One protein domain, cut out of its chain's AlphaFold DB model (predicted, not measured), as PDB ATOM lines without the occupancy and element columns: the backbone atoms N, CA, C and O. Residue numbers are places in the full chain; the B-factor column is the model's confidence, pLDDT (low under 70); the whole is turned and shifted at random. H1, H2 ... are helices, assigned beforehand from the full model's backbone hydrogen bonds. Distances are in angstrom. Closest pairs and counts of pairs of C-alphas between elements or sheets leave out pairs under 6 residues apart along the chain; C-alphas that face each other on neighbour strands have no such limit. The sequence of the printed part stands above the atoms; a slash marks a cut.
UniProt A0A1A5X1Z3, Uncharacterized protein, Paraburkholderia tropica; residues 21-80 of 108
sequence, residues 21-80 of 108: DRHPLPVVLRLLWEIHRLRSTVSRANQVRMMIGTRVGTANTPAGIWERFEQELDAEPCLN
ATOM      1  N   ASP A  21      76.895 124.320 151.353       90.94
ATOM      2  CA  ASP A  21      75.478 123.973 151.461       90.94
ATOM      3  C   ASP A  21      75.283 122.500 151.851       90.94
ATOM      4  O   ASP A  21      74.425 122.182 152.677       90.94
ATOM      5  N   ARG A  22      76.121 121.598 151.323       95.12
ATOM      6  CA  ARG A  22      76.077 120.162 151.642       95.12
ATOM      7  C   ARG A  22      76.698 119.812 152.995       95.12
ATOM      8  O   ARG A  22      76.306 118.814 153.601       95.12
ATOM      9  N   HIS A  23      77.668 120.592 153.473       93.62
ATOM     10  CA  HIS A  23      78.451 120.263 154.666       93.62
ATOM     11  C   HIS A  23      78.639 121.471 155.604       93.62
ATOM     12  O   HIS A  23      79.757 121.979 155.739       93.62
ATOM     13  N   PRO A  24      77.601 121.884 156.359       89.06
ATOM     14  CA  PRO A  24      77.655 123.030 157.277       89.06
ATOM     15  C   PRO A  24      78.394 122.718 158.596       89.06
ATOM     16  O   PRO A  24      78.027 123.188 159.672       89.06
ATOM     17  N   LEU A  25      79.434 121.885 158.544       95.62
ATOM     18  CA  LEU A  25      80.224 121.508 159.712       95.62
ATOM     19  C   LEU A  25      81.205 122.636 160.071       95.62
ATOM     20  O   LEU A  25      81.872 123.160 159.176       95.62
ATOM     21  N   PRO A  26      81.415 122.957 161.364       94.25
ATOM     22  CA  PRO A  26      82.316 124.041 161.772       94.25
ATOM     23  C   PRO A  26      83.739 123.930 161.206       94.25
ATOM     24  O   PRO A  26      84.361 124.937 160.872       94.25
ATOM     25  N   VAL A  27      84.258 122.707 161.072       95.88
ATOM     26  CA  VAL A  27      85.584 122.459 160.485       95.88
ATOM     27  C   VAL A  27      85.628 122.795 158.992       95.88
ATOM     28  O   VAL A  27      86.586 123.415 158.540       95.88
ATOM     29  N   VAL A  28      84.573 122.461 158.242       94.31
ATOM     30  CA  VAL A  28      84.461 122.779 156.812       94.31
ATOM     31  C   VAL A  28      84.382 124.290 156.631       94.31
ATOM     32  O   VAL A  28      85.106 124.839 155.809       94.31
ATOM     33  N   LEU A  29      83.602 124.983 157.462       91.69
ATOM     34  CA  LEU A  29      83.502 126.444 157.427       91.69
ATOM     35  C   LEU A  29      84.853 127.137 157.654       91.69
ATOM     36  O   LEU A  29      85.179 128.087 156.947       91.69
ATOM     37  N   ARG A  30      85.670 126.641 158.595       95.50
ATOM     38  CA  ARG A  30      87.031 127.161 158.821       95.50
ATOM     39  C   ARG A  30      87.934 126.960 157.605       95.50
ATOM     40  O   ARG A  30      88.665 127.873 157.237       95.50
ATOM     41  N   LEU A  31      87.864 125.794 156.962       95.75
ATOM     42  CA  LEU A  31      88.638 125.519 155.750       95.75
ATOM     43  C   LEU A  31      88.183 126.392 154.575       95.75
ATOM     44  O   LEU A  31      89.018 126.976 153.893       95.75
ATOM     45  N   LEU A  32      86.871 126.540 154.370       93.81
ATOM     46  CA  LEU A  32      86.313 127.428 153.346       93.81
ATOM     47  C   LEU A  32      86.731 128.888 153.574       93.81
ATOM     48  O   LEU A  32      86.992 129.609 152.611       93.81
ATOM     49  N   TRP A  33      86.851 129.313 154.834       93.00
ATOM     50  CA  TRP A  33      87.370 130.634 155.171       93.00
ATOM     51  C   TRP A  33      88.848 130.801 154.802       93.00
ATOM     52  O   TRP A  33      89.199 131.789 154.158       93.00
ATOM     53  N   GLU A  34      89.709 129.834 155.134       96.44
ATOM     54  CA  GLU A  34      91.118 129.882 154.712       96.44
ATOM     55  C   GLU A  34      91.248 129.887 153.184       96.44
ATOM     56  O   GLU A  34      92.027 130.665 152.635       96.44
ATOM     57  N   ILE A  35      90.429 129.106 152.471       93.94
ATOM     58  CA  ILE A  35      90.390 129.133 151.002       93.94
ATOM     59  C   ILE A  35      90.002 130.530 150.500       93.94
ATOM     60  O   ILE A  35      90.635 131.063 149.587       93.94
ATOM     61  N   HIS A  36      88.999 131.168 151.107       91.00
ATOM     62  CA  HIS A  36      88.612 132.530 150.746       91.00
ATOM     63  C   HIS A  36      89.731 133.554 151.009       91.00
ATOM     64  O   HIS A  36      89.987 134.430 150.173       91.00
ATOM     65  N   ARG A  37      90.443 133.424 152.134       94.38
ATOM     66  CA  ARG A  37      91.613 134.247 152.461       94.38
ATOM     67  C   ARG A  37      92.727 134.072 151.425       94.38
ATOM     68  O   ARG A  37      93.268 135.074 150.962       94.38
ATOM     69  N   LEU A  38      93.040 132.839 151.022       94.69
ATOM     70  CA  LEU A  38      94.047 132.553 149.993       94.69
ATOM     71  C   LEU A  38      93.652 133.138 148.632       94.69
ATOM     72  O   LEU A  38      94.457 133.835 148.016       94.69
ATOM     73  N   ARG A  39      92.396 132.967 148.206       93.56
ATOM     74  CA  ARG A  39      91.875 133.588 146.975       93.56
ATOM     75  C   ARG A  39      91.990 135.113 146.999       93.56
ATOM     76  O   ARG A  39      92.336 135.720 145.992       93.56
ATOM     77  N   SER A  40      91.782 135.739 148.158       92.19
ATOM     78  CA  SER A  40      91.978 137.187 148.314       92.19
ATOM     79  C   SER A  40      93.435 137.614 148.109       92.19
ATOM     80  O   SER A  40      93.689 138.724 147.642       92.19
ATOM     81  N   THR A  41      94.399 136.761 148.458       96.06
ATOM     82  CA  THR A  41      95.823 136.990 148.171       96.06
ATOM     83  C   THR A  41      96.109 136.849 146.675       96.06
ATOM     84  O   THR A  41      96.771 137.716 146.110       96.06
ATOM     85  N   VAL A  42      95.547 135.831 146.016       95.81
ATOM     86  CA  VAL A  42      95.657 135.631 144.557       95.81
ATOM     87  C   VAL A  42      95.086 136.826 143.788       95.81
ATOM     88  O   VAL A  42      95.739 137.360 142.894       95.81
ATOM     89  N   SER A  43      93.915 137.337 144.182       94.81
ATOM     90  CA  SER A  43      93.340 138.547 143.578       94.81
ATOM     91  C   SER A  43      94.258 139.765 143.697       94.81
ATOM     92  O   SER A  43      94.378 140.533 142.743       94.81
ATOM     93  N   ARG A  44      94.946 139.948 144.832       95.56
ATOM     94  CA  ARG A  44      95.929 141.035 144.991       95.56
ATOM     95  C   ARG A  44      97.163 140.815 144.125       95.56
ATOM     96  O   ARG A  44      97.650 141.768 143.529       95.56
ATOM     97  N   ALA A  45      97.645 139.580 144.016       96.06
ATOM     98  CA  ALA A  45      98.749 139.251 143.120       96.06
ATOM     99  C   ALA A  45      98.396 139.584 141.659       96.06
ATOM    100  O   ALA A  45      99.198 140.201 140.960       96.06
ATOM    101  N   ASN A  46      97.164 139.291 141.230       96.19
ATOM    102  CA  ASN A  46      96.677 139.695 139.913       96.19
ATOM    103  C   ASN A  46      96.616 141.227 139.750       96.19
ATOM    104  O   ASN A  46      97.005 141.751 138.713       96.19
ATOM    105  N   GLN A  47      96.194 141.977 140.773       94.94
ATOM    106  CA  GLN A  47      96.238 143.447 140.721       94.94
ATOM    107  C   GLN A  47      97.670 143.968 140.533       94.94
ATOM    108  O   GLN A  47      97.898 144.835 139.693       94.94
ATOM    109  N   VAL A  48      98.642 143.400 141.254       93.25
ATOM    110  CA  VAL A  48     100.065 143.734 141.087       93.25
ATOM    111  C   VAL A  48     100.541 143.407 139.670       93.25
ATOM    112  O   VAL A  48     101.184 144.250 139.044       93.25
ATOM    113  N   ARG A  49     100.168 142.238 139.124       94.00
ATOM    114  CA  ARG A  49     100.436 141.875 137.721       94.00
ATOM    115  C   ARG A  49      99.933 142.954 136.762       94.00
ATOM    116  O   ARG A  49     100.692 143.405 135.910       94.00
ATOM    117  N   MET A  50      98.687 143.397 136.928       93.38
ATOM    118  CA  MET A  50      98.083 144.426 136.074       93.38
ATOM    119  C   MET A  50      98.768 145.794 136.210       93.38
ATOM    120  O   MET A  50      98.850 146.526 135.229       93.38
ATOM    121  N   MET A  51      99.272 146.140 137.399       92.38
ATOM    122  CA  MET A  51     100.002 147.393 137.629       92.38
ATOM    123  C   MET A  51     101.395 147.401 136.993       92.38
ATOM    124  O   MET A  51     101.817 148.424 136.463       92.38
ATOM    125  N   ILE A  52     102.118 146.282 137.073       91.56
ATOM    126  CA  ILE A  52     103.463 146.152 136.496       91.56
ATOM    127  C   ILE A  52     103.364 146.025 134.969       91.56
ATOM    128  O   ILE A  52     104.100 146.683 134.235       91.56
ATOM    129  N   GLY A  53     102.432 145.199 134.491       88.56
ATOM    130  CA  GLY A  53     102.276 144.854 133.083       88.56
ATOM    131  C   GLY A  53     103.346 143.876 132.577       88.56
ATOM    132  O   GLY A  53     104.480 143.832 133.056       88.56
ATOM    133  N   THR A  54     102.997 143.100 131.550       83.00
ATOM    134  CA  THR A  54     103.804 141.968 131.058       83.00
ATOM    135  C   THR A  54     105.208 142.365 130.596       83.00
ATOM    136  O   THR A  54     106.180 141.671 130.888       83.00
ATOM    137  N   ARG A  55     105.356 143.515 129.918       82.62
ATOM    138  CA  ARG A  55     106.662 143.972 129.406       82.62
ATOM    139  C   ARG A  55     107.649 144.284 130.531       82.62
ATOM    140  O   ARG A  55     108.817 143.918 130.432       82.62
ATOM    141  N   VAL A  56     107.192 144.982 131.569       86.12
ATOM    142  CA  VAL A  56     108.041 145.362 132.706       86.12
ATOM    143  C   VAL A  56     108.333 144.138 133.564       86.12
ATOM    144  O   VAL A  56     109.471 143.974 133.988       86.12
ATOM    145  N   GLY A  57     107.351 143.259 133.771       85.00
ATOM    146  CA  GLY A  57     107.543 142.015 134.511       85.00
ATOM    147  C   GLY A  57     108.618 141.135 133.877       85.00
ATOM    148  O   GLY A  57     109.655 140.903 134.489       85.00
ATOM    149  N   THR A  58     108.435 140.771 132.605       87.94
ATOM    150  CA  THR A  58     109.374 139.910 131.859       87.94
ATOM    151  C   THR A  58     110.798 140.476 131.838       87.94
ATOM    152  O   THR A  58     111.763 139.734 131.987       87.94
ATOM    153  N   ALA A  59     110.953 141.796 131.681       88.75
ATOM    154  CA  ALA A  59     112.267 142.438 131.609       88.75
ATOM    155  C   ALA A  59     113.021 142.484 132.952       88.75
ATOM    156  O   ALA A  59     114.243 142.603 132.949       88.75
ATOM    157  N   ASN A  60     112.311 142.427 134.085       89.38
ATOM    158  CA  ASN A  60     112.890 142.629 135.419       89.38
ATOM    159  C   ASN A  60     112.903 141.365 136.288       89.38
ATOM    160  O   ASN A  60     113.381 141.405 137.423       89.38
ATOM    161  N   THR A  61     112.405 140.240 135.781       89.75
ATOM    162  CA  THR A  61     112.487 138.942 136.458       89.75
ATOM    163  C   THR A  61     113.469 138.006 135.759       89.75
ATOM    164  O   THR A  61     113.581 138.052 134.534       89.75
ATOM    165  N   PRO A  62     114.128 137.093 136.495       89.38
ATOM    166  CA  PRO A  62     114.869 135.999 135.879       89.38
ATOM    167  C   PRO A  62     114.002 135.214 134.885       89.38
ATOM    168  O   PRO A  62     112.806 135.018 135.117       89.38
ATOM    169  N   ALA A  63     114.619 134.765 133.792       84.06
ATOM    170  CA  ALA A  63     113.927 134.140 132.667       84.06
ATOM    171  C   ALA A  63     112.992 132.999 133.109       84.06
ATOM    172  O   ALA A  63     113.409 132.095 133.837       84.06
ATOM    173  N   GLY A  64     111.735 133.029 132.653       84.44
ATOM    174  CA  GLY A  64     110.739 131.992 132.925       84.44
ATOM    175  C   GLY A  64     109.948 132.172 134.223       84.44
ATOM    176  O   GLY A  64     108.932 131.496 134.402       84.44
ATOM    177  N   ILE A  65     110.389 133.033 135.153       92.12
ATOM    178  CA  ILE A  65     109.691 133.227 136.435       92.12
ATOM    179  C   ILE A  65     108.397 134.009 136.228       92.12
ATOM    180  O   ILE A  65     107.360 133.618 136.763       92.12
ATOM    181  N   TRP A  66     108.446 135.094 135.453       93.25
ATOM    182  CA  TRP A  66     107.259 135.898 135.183       93.25
ATOM    183  C   TRP A  66     106.222 135.121 134.380       93.25
ATOM    184  O   TRP A  66     105.054 135.116 134.752       93.25
ATOM    185  N   GLU A  67     106.647 134.384 133.353       92.25
ATOM    186  CA  GLU A  67     105.740 133.575 132.539       92.25
ATOM    187  C   GLU A  67     105.058 132.486 133.374       92.25
ATOM    188  O   GLU A  67     103.861 132.246 133.217       92.25
ATOM    189  N   ARG A  68     105.786 131.844 134.299       93.06
ATOM    190  CA  ARG A  68     105.191 130.855 135.208       93.06
ATOM    191  C   ARG A  68     104.193 131.498 136.168       93.06
ATOM    192  O   ARG A  68     103.122 130.942 136.375       93.06
ATOM    193  N   PHE A  69     104.523 132.659 136.724       93.19
ATOM    194  CA  PHE A  69     103.611 133.411 137.581       93.19
ATOM    195  C   PHE A  69     102.325 133.815 136.841       93.19
ATOM    196  O   PHE A  69     101.233 133.669 137.388       93.19
ATOM    197  N   GLU A  70     102.429 134.278 135.592       93.81
ATOM    198  CA  GLU A  70     101.261 134.589 134.760       93.81
ATOM    199  C   GLU A  70     100.411 133.341 134.496       93.81
ATOM    200  O   GLU A  70      99.202 133.391 134.704       93.81
ATOM    201  N   GLN A  71     101.038 132.214 134.141       92.50
ATOM    202  CA  GLN A  71     100.345 130.938 133.921       92.50
ATOM    203  C   GLN A  71      99.625 130.429 135.174       92.50
ATOM    204  O   GLN A  71      98.496 129.950 135.078       92.50
ATOM    205  N   GLU A  72     100.262 130.524 136.343       93.06
ATOM    206  CA  GLU A  72      99.654 130.135 137.617       93.06
ATOM    207  C   GLU A  72      98.439 131.010 137.929       93.06
ATOM    208  O   GLU A  72      97.389 130.478 138.273       93.06
ATOM    209  N   LEU A  73      98.535 132.332 137.740       94.06
ATOM    210  CA  LEU A  73      97.392 133.228 137.924       94.06
ATOM    211  C   LEU A  73      96.268 132.958 136.919       94.06
ATOM    212  O   LEU A  73      95.105 132.946 137.308       94.06
ATOM    213  N   ASP A  74      96.582 132.729 135.647       93.06
ATOM    214  CA  ASP A  74      95.566 132.480 134.617       93.06
ATOM    215  C   ASP A  74      94.798 131.171 134.850       93.06
ATOM    216  O   ASP A  74      93.640 131.051 134.445       93.06
ATOM    217  N   ALA A  75      95.411 130.211 135.544       91.69
ATOM    218  CA  ALA A  75      94.771 128.965 135.943       91.69
ATOM    219  C   ALA A  75      93.830 129.108 137.158       91.69
ATOM    220  O   ALA A  75      93.077 128.174 137.437       91.69
ATOM    221  N   GLU A  76      93.851 130.235 137.882       93.69
ATOM    222  CA  GLU A  76      93.076 130.420 139.114       93.69
ATOM    223  C   GLU A  76      91.609 130.806 138.830       93.69
ATOM    224  O   GLU A  76      91.328 131.930 138.389       93.69
ATOM    225  N   PRO A  77      90.625 129.943 139.165       92.81
ATOM    226  CA  PRO A  77      89.212 130.201 138.894       92.81
ATOM    227  C   PRO A  77      88.707 131.453 139.600       92.81
ATOM    228  O   PRO A  77      87.875 132.179 139.070       92.81
ATOM    229  N   CYS A  78      89.256 131.790 140.772       91.62
ATOM    230  CA  CYS A  78      88.804 132.947 141.540       91.62
ATOM    231  C   CYS A  78      89.025 134.302 140.850       91.62
ATOM    232  O   CYS A  78      88.513 135.305 141.346       91.62
ATOM    233  N   LEU A  79      89.795 134.353 139.759       93.69
ATOM    234  CA  LEU A  79      89.976 135.568 138.966       93.69
ATOM    235  C   LEU A  79      88.899 135.754 137.891       93.69
ATOM    236  O   LEU A  79      88.653 136.889 137.491       93.69
ATOM    237  N   ASN A  80      88.260 134.667 137.450       92.25
ATOM    238  CA  ASN A  80      87.343 134.662 136.306       92.25
ATOM    239  C   ASN A  80      85.942 134.128 136.649       92.25
ATOM    240  O   ASN A  80      85.004 134.313 135.874       92.25
TER     241      ASN A  80
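Overview. This is residues 21 to 80 of the 108 residues of an uncharacterized protein of Paraburkholderia tropica (UniProt A0A1A5X1Z3). One long straight helix, H1, makes the length of this model, and after its last residue, Ile 52, the backbone turns through a short helix, H2, and folds back in a third helix, H3, which meets the later part of H1 at a steep angle. The first part of H1, with the residues before it, sticks out as a free arm, while the later part of H1 with H2 and H3 makes a small body. The printed part has 60 residues with three named helices, in the order H1, H2, H3, and no named strand; the class is all helix. The whole is only just loose, close to extended, with a radius of gyration of the C-alphas of 15.4 A, and it spans 47 by 19 by 17 A.

Along the chain. H1, the longest helix, holds residues 26 to 52 and measures 39.7 A from first to last C-alpha. It begins with the C-alpha of Pro 26 at (82.316, 124.041, 161.772) and ends with that of Ile 52 at (103.463, 146.152, 136.496). H2 holds residues 54 to 60, 10.1 A from first to last C-alpha. H3 holds residues 65 to 74, 14.3 A long, and ends with the C-alpha of Asp 74 at (95.566, 132.480, 134.617).

Arrangement. H1 and H3 only just touch, with 3 pairs of C-alphas within 8 A, and H1 does so with residues 42 to 49 alone. Their closest C-alphas, those of Asn 46 and Leu 73, are 6.8 A apart. The two helices run opposite ways at a steep tilt of 53 degrees. H1 and H2 are close but not clearly touching, the closest C-alphas being those of Arg 49 and Gly 57, 7.8 A apart. The lines of H1 and H2 are about perpendicular, at 83 degrees. H2 and H3 touch only at the corner by their link, and only just, with 3 pairs of C-alphas within 8 A. Their closest C-alphas, those of Thr 58 and Trp 66, are 5.6 A apart, and the helices run opposite ways at a shallow tilt of 31 degrees. In H1, H2 and H3 every O i to N i+4 pair is within hydrogen-bond range.

Size, cuts and confidence. The C-alphas of Leu 25 and Ala 59, the two farthest apart, are 47.5 A apart. Residues 21 to 35, of which 26 to 35 belong to H1, stand free, as do residues 59 to 64. Without these stretches the body has 39 residues and spans 30 by 17 by 16 A. The links from H1 to H2 and from H2 to H3 are tight, with 1 and 4 residues. The printed part has no cut. Its mean pLDDT is 92.2, and no printed residue is under 70.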